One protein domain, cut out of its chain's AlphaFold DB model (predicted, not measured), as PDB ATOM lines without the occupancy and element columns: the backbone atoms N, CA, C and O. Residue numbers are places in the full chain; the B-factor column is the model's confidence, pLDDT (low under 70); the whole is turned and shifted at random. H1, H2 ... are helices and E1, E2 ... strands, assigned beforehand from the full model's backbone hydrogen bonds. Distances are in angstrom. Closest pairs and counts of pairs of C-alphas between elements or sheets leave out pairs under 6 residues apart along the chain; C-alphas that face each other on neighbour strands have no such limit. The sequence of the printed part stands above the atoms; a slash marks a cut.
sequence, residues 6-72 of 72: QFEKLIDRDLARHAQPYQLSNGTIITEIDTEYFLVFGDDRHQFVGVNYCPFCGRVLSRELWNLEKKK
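This is residues 6 to 72 of the 72 residues of an uncharacterized protein of Solibacter usitatus (strain Ellin6076) (UniProt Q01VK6). A small, twisted and curled sheet of four strands makes the body, with the short helix H1 standing up over its edge strand E1 and the helix H2 away from the sheet, towards one end of the longest axis. A looped stretch with no named element, residues 51 to 62, leads from E4 to H2. The printed part has 67 residues, with two named helices and four named strands in the order H1, E1, E2, E3, E4, H2; the mixed sheet runs E1, E3, E4, E2. The class is mixed, helices and strands, with under half of the residues in named elements. The whole is compact, with a radius of gyration of the C-alphas of 12.2 A, and elongated, spanning 43 by 24 by 15 A.

H1, residues 6 to 11, is over E1, residues 16 to 18, at a height over the sheet of 8.4 A; their closest C-alphas, of Leu 10 and Ala 16, are 5.2 A apart. E2, residues 27 to 29, is the other edge strand. E3, residues 37 to 41, is antiparallel to E1, with N 17 and O 38 at 2.8 A. E4, residues 46 to 50, forms a hairpin with E3, with N 39 and O 49 at 2.8 A. E4 and E2 are parallel, with N 48 and O 28 at 2.8 A. H2, residues 63 to 69, is apart from H1, E1, E2 and E3. Every O i to N i+4 pair is within hydrogen-bond range in H2, and 1 of 2 in H1.

H1 begins at C-alpha 6 (6.045, 41.117, -34.982) and is 9.2 A long. E1 and E2 are 7.0 A each, E3 13.4 A and E4 12.7 A. H2, 10.0 A, ends at C-alpha 69 (26.484, 33.002, -42.362).

The two C-alphas farthest apart, of Asp 44 and Lys 72, are 42.6 A apart. The printed part has no cut. The link from E4 to H2, 12 residues, is long. Mean pLDDT of the printed part is 92.7; residue 72 is under 70.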
ATOM      1  N   GLN A   6       5.839  39.702 -35.309       97.00
ATOM      2  CA  GLN A   6       6.045  41.117 -34.982       97.00
ATOM      3  C   GLN A   6       6.440  41.930 -36.216       97.00
ATOM      4  O   GLN A   6       6.011  43.072 -36.355       97.00
ATOM      5  N   PHE A   7       7.230  41.345 -37.120       96.50
ATOM      6  CA  PHE A   7       7.599  42.011 -38.365       96.50
ATOM      7  C   PHE A   7       6.436  42.020 -39.361       96.50
ATOM      8  O   PHE A   7       6.206  43.025 -40.025       96.50
ATOM      9  N   GLU A   8       5.660  40.934 -39.420       96.38
ATOM     10  CA  GLU A   8       4.423  40.870 -40.210       96.38
ATOM     11  C   GLU A   8       3.447  41.984 -39.821       96.38
ATOM     12  O   GLU A   8       2.998  42.737 -40.676       96.38
ATOM     13  N   LYS A   9       3.270  42.215 -38.517       97.19
ATOM     14  CA  LYS A   9       2.473  43.331 -37.986       97.19
ATOM     15  C   LYS A   9       2.927  44.718 -38.453       97.19
ATOM     16  O   LYS A   9       2.096  45.629 -38.447       97.19
ATOM     17  N   LEU A  10       4.209  44.917 -38.778       96.94
ATOM     18  CA  LEU A  10       4.686  46.173 -39.369       96.94
ATOM     19  C   LEU A  10       4.316  46.260 -40.848       96.94
ATOM     20  O   LEU A  10       3.896  47.323 -41.295       96.94
ATOM     21  N   ILE A  11       4.437  45.154 -41.585       95.75
ATOM     22  CA  ILE A  11       4.043  45.082 -42.997       95.75
ATOM     23  C   ILE A  11       2.542  45.353 -43.141       95.75
ATOM     24  O   ILE A  11       2.156  46.185 -43.955       95.75
ATOM     25  N   ASP A  12       1.714  44.740 -42.294       96.38
ATOM     26  CA  ASP A  12       0.255  44.927 -42.293       96.38
ATOM     27  C   ASP A  12      -0.175  46.371 -41.992       96.38
ATOM     28  O   ASP A  12      -1.292  46.772 -42.306       96.38
ATOM     29  N   ARG A  13       0.697  47.150 -41.343       95.56
ATOM     30  CA  ARG A  13       0.474  48.565 -41.005       95.56
ATOM     31  C   ARG A  13       1.165  49.522 -41.972       95.56
ATOM     32  O   ARG A  13       1.262  50.704 -41.663       95.56
ATOM     33  N   ASP A  14       1.705  49.011 -43.078       93.69
ATOM     34  CA  ASP A  14       2.511  49.764 -44.042       93.69
ATOM     35  C   ASP A  14       3.764  50.445 -43.440       93.69
ATOM     36  O   ASP A  14       4.388  51.288 -44.077       93.69
ATOM     37  N   LEU A  15       4.192  50.028 -42.241       95.25
ATOM     38  CA  LEU A  15       5.414  50.494 -41.568       95.25
ATOM     39  C   LEU A  15       6.663  49.731 -42.032       95.25
ATOM     40  O   LEU A  15       7.795  50.108 -41.723       95.25
ATOM     41  N   ALA A  16       6.466  48.634 -42.760       96.00
ATOM     42  CA  ALA A  16       7.514  47.876 -43.419       96.00
ATOM     43  C   ALA A  16       7.045  47.386 -44.796       96.00
ATOM     44  O   ALA A  16       5.852  47.236 -45.056       96.00
ATOM     45  N   ARG A  17       7.991  47.105 -45.692       95.38
ATOM     46  CA  ARG A  17       7.746  46.534 -47.022       95.38
ATOM     47  C   ARG A  17       8.659  45.341 -47.252       95.38
ATOM     48  O   ARG A  17       9.853  45.410 -46.974       95.38
ATOM     49  N   HIS A  18       8.090  44.265 -47.792       95.38
ATOM     50  CA  HIS A  18       8.843  43.176 -48.410       95.38
ATOM     51  C   HIS A  18       8.700  43.303 -49.931       95.38
ATOM     52  O   HIS A  18       7.643  42.989 -50.474       95.38
ATOM     53  N   ALA A  19       9.710  43.859 -50.600       93.56
ATOM     54  CA  ALA A  19       9.692  44.114 -52.040       93.56
ATOM     55  C   ALA A  19      11.116  44.237 -52.601       93.56
ATOM     56  O   ALA A  19      12.057  44.555 -51.873       93.56
ATOM     57  N   GLN A  20      11.283  44.042 -53.912       92.62
ATOM     58  CA  GLN A  20      12.538  44.405 -54.574       92.62
ATOM     59  C   GLN A  20      12.718  45.934 -54.577       92.62
ATOM     60  O   GLN A  20      11.724  46.653 -54.713       92.62
ATOM     61  N   PRO A  21      13.961  46.453 -54.541       91.06
ATOM     62  CA  PRO A  21      14.229  47.894 -54.548       91.06
ATOM     63  C   PRO A  21      13.500  48.672 -55.655       91.06
ATOM     64  O   PRO A  21      12.942  49.733 -55.407       91.06
ATOM     65  N   TYR A  22      13.436  48.117 -56.870       89.38
ATOM     66  CA  TYR A  22      12.776  48.754 -58.019       89.38
ATOM     67  C   TYR A  22      11.239  48.785 -57.921       89.38
ATOM     68  O   TYR A  22      10.590  49.454 -58.722       89.38
ATOM     69  N   GLN A  23      10.644  48.049 -56.979       92.25
ATOM     70  CA  GLN A  23       9.200  48.032 -56.729       92.25
ATOM     71  C   GLN A  23       8.784  49.071 -55.678       92.25
ATOM     72  O   GLN A  23       7.591  49.324 -55.516       92.25
ATOM     73  N   LEU A  24       9.744  49.674 -54.969       91.12
ATOM     74  CA  LEU A  24       9.491  50.727 -53.992       91.12
ATOM     75  C   LEU A  24       9.232  52.048 -54.726       91.12
ATOM     76  O   LEU A  24      10.144  52.816 -55.026       91.12
ATOM     77  N   SER A  25       7.966  52.284 -55.061       84.88
ATOM     78  CA  SER A  25       7.510  53.526 -55.682       84.88
ATOM     79  C   SER A  25       7.231  54.614 -54.636       84.88
ATOM     80  O   SER A  25       7.060  54.341 -53.449       84.88
ATOM     81  N   ASN A  26       7.183  55.870 -55.091       86.06
ATOM     82  CA  ASN A  26       6.848  57.036 -54.265       86.06
ATOM     83  C   ASN A  26       7.735  57.218 -53.015       86.06
ATOM     84  O   ASN A  26       7.249  57.458 -51.909       86.06
ATOM     85  N   GLY A  27       9.052  57.100 -53.185       90.44
ATOM     86  CA  GLY A  27       9.982  57.314 -52.088       90.44
ATOM     87  C   GLY A  27      11.445  57.192 -52.480       90.44
ATOM     88  O   GLY A  27      11.799  57.208 -53.660       90.44
ATOM     89  N   THR A  28      12.313  57.110 -51.479       95.00
ATOM     90  CA  THR A  28      13.762  56.974 -51.666       95.00
ATOM     91  C   THR A  28      14.321  55.962 -50.683       95.00
ATOM     92  O   THR A  28      14.031  56.022 -49.491       95.00
ATOM     93  N   ILE A  29      15.136  55.036 -51.182       95.69
ATOM     94  CA  ILE A  29      15.931  54.154 -50.330       95.69
ATOM     95  C   ILE A  29      17.132  54.957 -49.835       95.69
ATOM     96  O   ILE A  29      17.889  55.486 -50.644       95.69
ATOM     97  N   ILE A  30      17.294  55.066 -48.517       95.88
ATOM     98  CA  ILE A  30      18.331  55.912 -47.896       95.88
ATOM     99  C   ILE A  30      19.506  55.106 -47.320       95.88
ATOM    100  O   ILE A  30      20.357  55.650 -46.622       95.88
ATOM    101  N   THR A  31      19.554  53.807 -47.608       95.44
ATOM    102  CA  THR A  31      20.606  52.878 -47.171       95.44
ATOM    103  C   THR A  31      21.055  51.981 -48.314       95.44
ATOM    104  O   THR A  31      20.235  51.593 -49.139       95.44
ATOM    105  N   GLU A  32      22.305  51.532 -48.289       93.62
ATOM    106  CA  GLU A  32      22.884  50.639 -49.309       93.62
ATOM    107  C   GLU A  32      22.815  49.144 -48.929       93.62
ATOM    108  O   GLU A  32      23.629  48.338 -49.367       93.62
ATOM    109  N   ILE A  33      21.856  48.751 -48.086       95.50
ATOM    110  CA  ILE A  33      21.719  47.364 -47.619       95.50
ATOM    111  C   ILE A  33      21.049  46.510 -48.709       95.50
ATOM    112  O   ILE A  33      19.906  46.780 -49.081       95.50
ATOM    113  N   ASP A  34      21.719  45.449 -49.178       94.75
ATOM    114  CA  ASP A  34      21.149  44.477 -50.131       94.75
ATOM    115  C   ASP A  34      20.136  43.556 -49.434       94.75
ATOM    116  O   ASP A  34      20.475  42.532 -48.830       94.75
ATOM    117  N   THR A  35      18.869  43.952 -49.483       95.19
ATOM    118  CA  THR A  35      17.753  43.268 -48.832       95.19
ATOM    119  C   THR A  35      16.467  43.462 -49.626       95.19
ATOM    120  O   THR A  35      16.355  44.337 -50.482       95.19
ATOM    121  N   GLU A  36      15.474  42.642 -49.309       95.06
ATOM    122  CA  GLU A  36      14.095  42.824 -49.769       95.06
ATOM    123  C   GLU A  36      13.196  43.383 -48.661       95.06
ATOM    124  O   GLU A  36      12.014  43.615 -48.889       95.06
ATOM    125  N   TYR A  37      13.727  43.577 -47.452       96.00
ATOM    126  CA  TYR A  37      12.975  44.030 -46.289       96.00
ATOM    127  C   TYR A  37      13.350  45.470 -45.945       96.00
ATOM    128  O   TYR A  37      14.512  45.767 -45.662       96.00
ATOM    129  N   PHE A  38      12.354  46.351 -45.926       96.94
ATOM    130  CA  PHE A  38      12.529  47.781 -45.691       96.94
ATOM    131  C   PHE A  38      11.589  48.268 -44.595       96.94
ATOM    132  O   PHE A  38      10.425  47.880 -44.566       96.94
ATOM    133  N   LEU A  39      12.076  49.141 -43.719       96.69
ATOM    134  CA  LEU A  39      11.231  49.977 -42.869       96.69
ATOM    135  C   LEU A  39      10.809  51.219 -43.654       96.69
ATOM    136  O   LEU A  39      11.600  51.744 -44.442       96.69
ATOM    137  N   VAL A  40       9.576  51.667 -43.439       96.56
ATOM    138  CA  VAL A  40       8.981  52.818 -44.122       96.56
ATOM    139  C   VAL A  40       8.864  53.979 -43.141       96.56
ATOM    140  O   VAL A  40       8.357  53.808 -42.033       96.56
ATOM    141  N   PHE A  41       9.317  55.159 -43.554       94.38
ATOM    142  CA  PHE A  41       9.220  56.401 -42.787       94.38
ATOM    143  C   PHE A  41       8.649  57.533 -43.643       94.38
ATOM    144  O   PHE A  41       8.847  57.539 -44.854       94.38
ATOM    145  N   GLY A  42       8.030  58.526 -42.998       91.31
ATOM    146  CA  GLY A  42       7.470  59.712 -43.652       91.31
ATOM    147  C   GLY A  42       6.103  59.457 -44.293       91.31
ATOM    148  O   GLY A  42       5.888  58.409 -44.888       91.31
ATOM    149  N   ASP A  43       5.195  60.430 -44.176       82.50
ATOM    150  CA  ASP A  43       3.789  60.250 -44.565       82.50
ATOM    151  C   ASP A  43       3.527  60.560 -46.055       82.50
ATOM    152  O   ASP A  43       2.829  59.809 -46.730       82.50
ATOM    153  N   ASP A  44       4.118  61.634 -46.601       84.31
ATOM    154  CA  ASP A  44       3.881  62.063 -47.997       84.31
ATOM    155  C   ASP A  44       4.901  61.491 -48.997       84.31
ATOM    156  O   ASP A  44       4.564  61.063 -50.106       84.31
ATOM    157  N   ARG A  45       6.186  61.506 -48.618       88.88
ATOM    158  CA  ARG A  45       7.293  60.910 -49.378       88.88
ATOM    159  C   ARG A  45       7.965  59.866 -48.514       88.88
ATOM    160  O   ARG A  45       8.669  60.217 -47.568       88.88
ATOM    161  N   HIS A  46       7.796  58.604 -48.890       94.75
ATOM    162  CA  HIS A  46       8.371  57.516 -48.124       94.75
ATOM    163  C   HIS A  46       9.903  57.533 -48.186       94.75
ATOM    164  O   HIS A  46      10.517  57.706 -49.243       94.75
ATOM    165  N   GLN A  47      10.527  57.290 -47.045       96.19
ATOM    166  CA  GLN A  47      11.925  56.915 -46.933       96.19
ATOM    167  C   GLN A  47      11.993  55.443 -46.554       96.19
ATOM    168  O   GLN A  47      11.350  55.004 -45.601       96.19
ATOM    169  N   PHE A  48      12.775  54.687 -47.312       97.19
ATOM    170  CA  PHE A  48      12.940  53.258 -47.116       97.19
ATOM    171  C   PHE A  48      14.321  52.974 -46.535       97.19
ATOM    172  O   PHE A  48      15.345  53.356 -47.108       97.19
ATOM    173  N   VAL A  49      14.348  52.278 -45.405       96.88
ATOM    174  CA  VAL A  49      15.580  51.844 -44.735       96.88
ATOM    175  C   VAL A  49      15.651  50.330 -44.826       96.88
ATOM    176  O   VAL A  49      14.812  49.640 -44.246       96.88
ATOM    177  N   GLY A  50      16.630  49.807 -45.559       96.50
ATOM    178  CA  GLY A  50      16.867  48.369 -45.639       96.50
ATOM    179  C   GLY A  50      17.280  47.804 -44.280       96.50
ATOM    180  O   GLY A  50      17.948  48.478 -43.497       96.50
ATOM    181  N   VAL A  51      16.892  46.562 -43.981       96.06
ATOM    182  CA  VAL A  51      17.274  45.883 -42.734       96.06
ATOM    183  C   VAL A  51      18.206  44.694 -42.965       96.06
ATOM    184  O   VAL A  51      17.971  43.837 -43.817       96.06
ATOM    185  N   ASN A  52      19.261  44.642 -42.149       96.50
ATOM    186  CA  ASN A  52      20.218  43.536 -42.085       96.50
ATOM    187  C   ASN A  52      19.676  42.345 -41.287       96.50
ATOM    188  O   ASN A  52      19.796  41.197 -41.710       96.50
ATOM    189  N   TYR A  53      19.038  42.631 -40.154       95.88
ATOM    190  CA  TYR A  53      18.437  41.652 -39.253       95.88
ATOM    191  C   TYR A  53      17.011  42.076 -38.916       95.88
ATOM    192  O   TYR A  53      16.699  43.269 -38.880       95.88
ATOM    193  N   CYS A  54      16.151  41.110 -38.607       95.62
ATOM    194  CA  CYS A  54      14.859  41.402 -38.006       95.62
ATOM    195  C   CYS A  54      15.059  41.990 -36.597       95.62
ATOM    196  O   CYS A  54      15.658  41.311 -35.756       95.62
ATOM    197  N   PRO A  55      14.503  43.175 -36.283       94.88
ATOM    198  CA  PRO A  55      14.643  43.789 -34.960       94.88
ATOM    199  C   PRO A  55      13.904  43.027 -33.846       94.88
ATOM    200  O   PRO A  55      14.081  43.344 -32.675       94.88
ATOM    201  N   PHE A  56      13.079  42.030 -34.187       96.88
ATOM    202  CA  PHE A  56      12.265  41.284 -33.225       96.88
ATOM    203  C   PHE A  56      12.764  39.863 -32.957       96.88
ATOM    204  O   PHE A  56      12.722  39.412 -31.818       96.88
ATOM    205  N   CYS A  57      13.206  39.137 -33.989       96.12
ATOM    206  CA  CYS A  57      13.644  37.742 -33.852       96.12
ATOM    207  C   CYS A  57      15.131  37.523 -34.160       96.12
ATOM    208  O   CYS A  57      15.601  36.391 -34.083       96.12
ATOM    209  N   GLY A  58      15.866  38.569 -34.553       94.62
ATOM    210  CA  GLY A  58      17.299  38.491 -34.847       94.62
ATOM    211  C   GLY A  58      17.662  37.725 -36.123       94.62
ATOM    212  O   GLY A  58      18.841  37.612 -36.438       94.62
ATOM    213  N   ARG A  59      16.685  37.209 -36.883       94.56
ATOM    214  CA  ARG A  59      16.942  36.510 -38.151       94.56
ATOM    215  C   ARG A  59      17.621  37.446 -39.153       94.56
ATOM    216  O   ARG A  59      17.173  38.578 -39.317       94.56
ATOM    217  N   VAL A  60      18.633  36.950 -39.860       95.25
ATOM    218  CA  VAL A  60      19.255  37.657 -40.988       95.25
ATOM    219  C   VAL A  60      18.261  37.840 -42.132       95.25
ATOM    220  O   VAL A  60      17.593  36.892 -42.544       95.25
ATOM    221  N   LEU A  61      18.165  39.071 -42.636       94.31
ATOM    222  CA  LEU A  61      17.262  39.466 -43.721       94.31
ATOM    223  C   LEU A  61      17.994  39.994 -44.957       94.31
ATOM    224  O   LEU A  61      17.456  39.872 -46.057       94.31
ATOM    225  N   SER A  62      19.198  40.554 -44.808       94.44
ATOM    226  CA  SER A  62      19.992  40.975 -45.963       94.44
ATOM    227  C   SER A  62      20.693  39.790 -46.622       94.44
ATOM    228  O   SER A  62      21.145  38.840 -45.973       94.44
ATOM    229  N   ARG A  63      20.787  39.851 -47.951       92.00
ATOM    230  CA  ARG A  63      21.396  38.795 -48.766       92.00
ATOM    231  C   ARG A  63      22.895  38.691 -48.503       92.00
ATOM    232  O   ARG A  63      23.428  37.584 -48.442       92.00
ATOM    233  N   GLU A  64      23.559  39.829 -48.306       91.50
ATOM    234  CA  GLU A  64      24.986  39.898 -47.989       91.50
ATOM    235  C   GLU A  64      25.323  39.099 -46.720       91.50
ATOM    236  O   GLU A  64      26.171  38.205 -46.754       91.50
ATOM    237  N   LEU A  65      24.612  39.360 -45.618       92.31
ATOM    238  CA  LEU A  65      24.845  38.674 -44.348       92.31
ATOM    239  C   LEU A  65      24.464  37.198 -44.412       92.31
ATOM    240  O   LEU A  65      25.182  36.360 -43.870       92.31
ATOM    241  N   TRP A  66      23.386  36.856 -45.118       89.44
ATOM    242  CA  TRP A  66      22.979  35.461 -45.285       89.44
ATOM    243  C   TRP A  66      24.062  34.638 -45.991       89.44
ATOM    244  O   TRP A  66      24.353  33.499 -45.618       89.44
ATOM    245  N   ASN A  67      24.712  35.238 -46.991       90.38
ATOM    246  CA  ASN A  67      25.840  34.627 -47.684       90.38
ATOM    247  C   ASN A  67      27.082  34.491 -46.788       90.38
ATOM    248  O   ASN A  67      27.859  33.558 -46.986       90.38
ATOM    249  N   LEU A  68      27.285  35.391 -45.821       89.69
ATOM    250  CA  LEU A  68      28.369  35.287 -44.838       89.69
ATOM    251  C   LEU A  68      28.096  34.202 -43.788       89.69
ATOM    252  O   LEU A  68      29.017  33.463 -43.449       89.69
ATOM    253  N   GLU A  69      26.856  34.062 -43.311       83.88
ATOM    254  CA  GLU A  69      26.484  33.002 -42.362       83.88
ATOM    255  C   GLU A  69      26.648  31.607 -42.963       83.88
ATOM    256  O   GLU A  69      27.188  30.726 -42.308       83.88
ATOM    257  N   LYS A  70      26.265  31.416 -44.229       80.94
ATOM    258  CA  LYS A  70      26.434  30.131 -44.931       80.94
ATOM    259  C   LYS A  70      27.885  29.719 -45.174       80.94
ATOM    260  O   LYS A  70      28.131  28.566 -45.514       80.94
ATOM    261  N   LYS A  71      28.824  30.665 -45.110       72.88
ATOM    262  CA  LYS A  71      30.259  30.406 -45.293       72.88
ATOM    263  C   LYS A  71      30.963  30.014 -43.992       72.88
ATOM    264  O   LYS A  71      32.127  29.625 -44.062       72.88
ATOM    265  N   LYS A  72      30.305  30.172 -42.841       60.16
ATOM    266  CA  LYS A  72      30.776  29.664 -41.548       60.16
ATOM    267  C   LYS A  72      30.390  28.201 -41.384       60.16
ATOM    268  O   LYS A  72      31.204  27.483 -40.769       60.16
TER     269      LYS A  72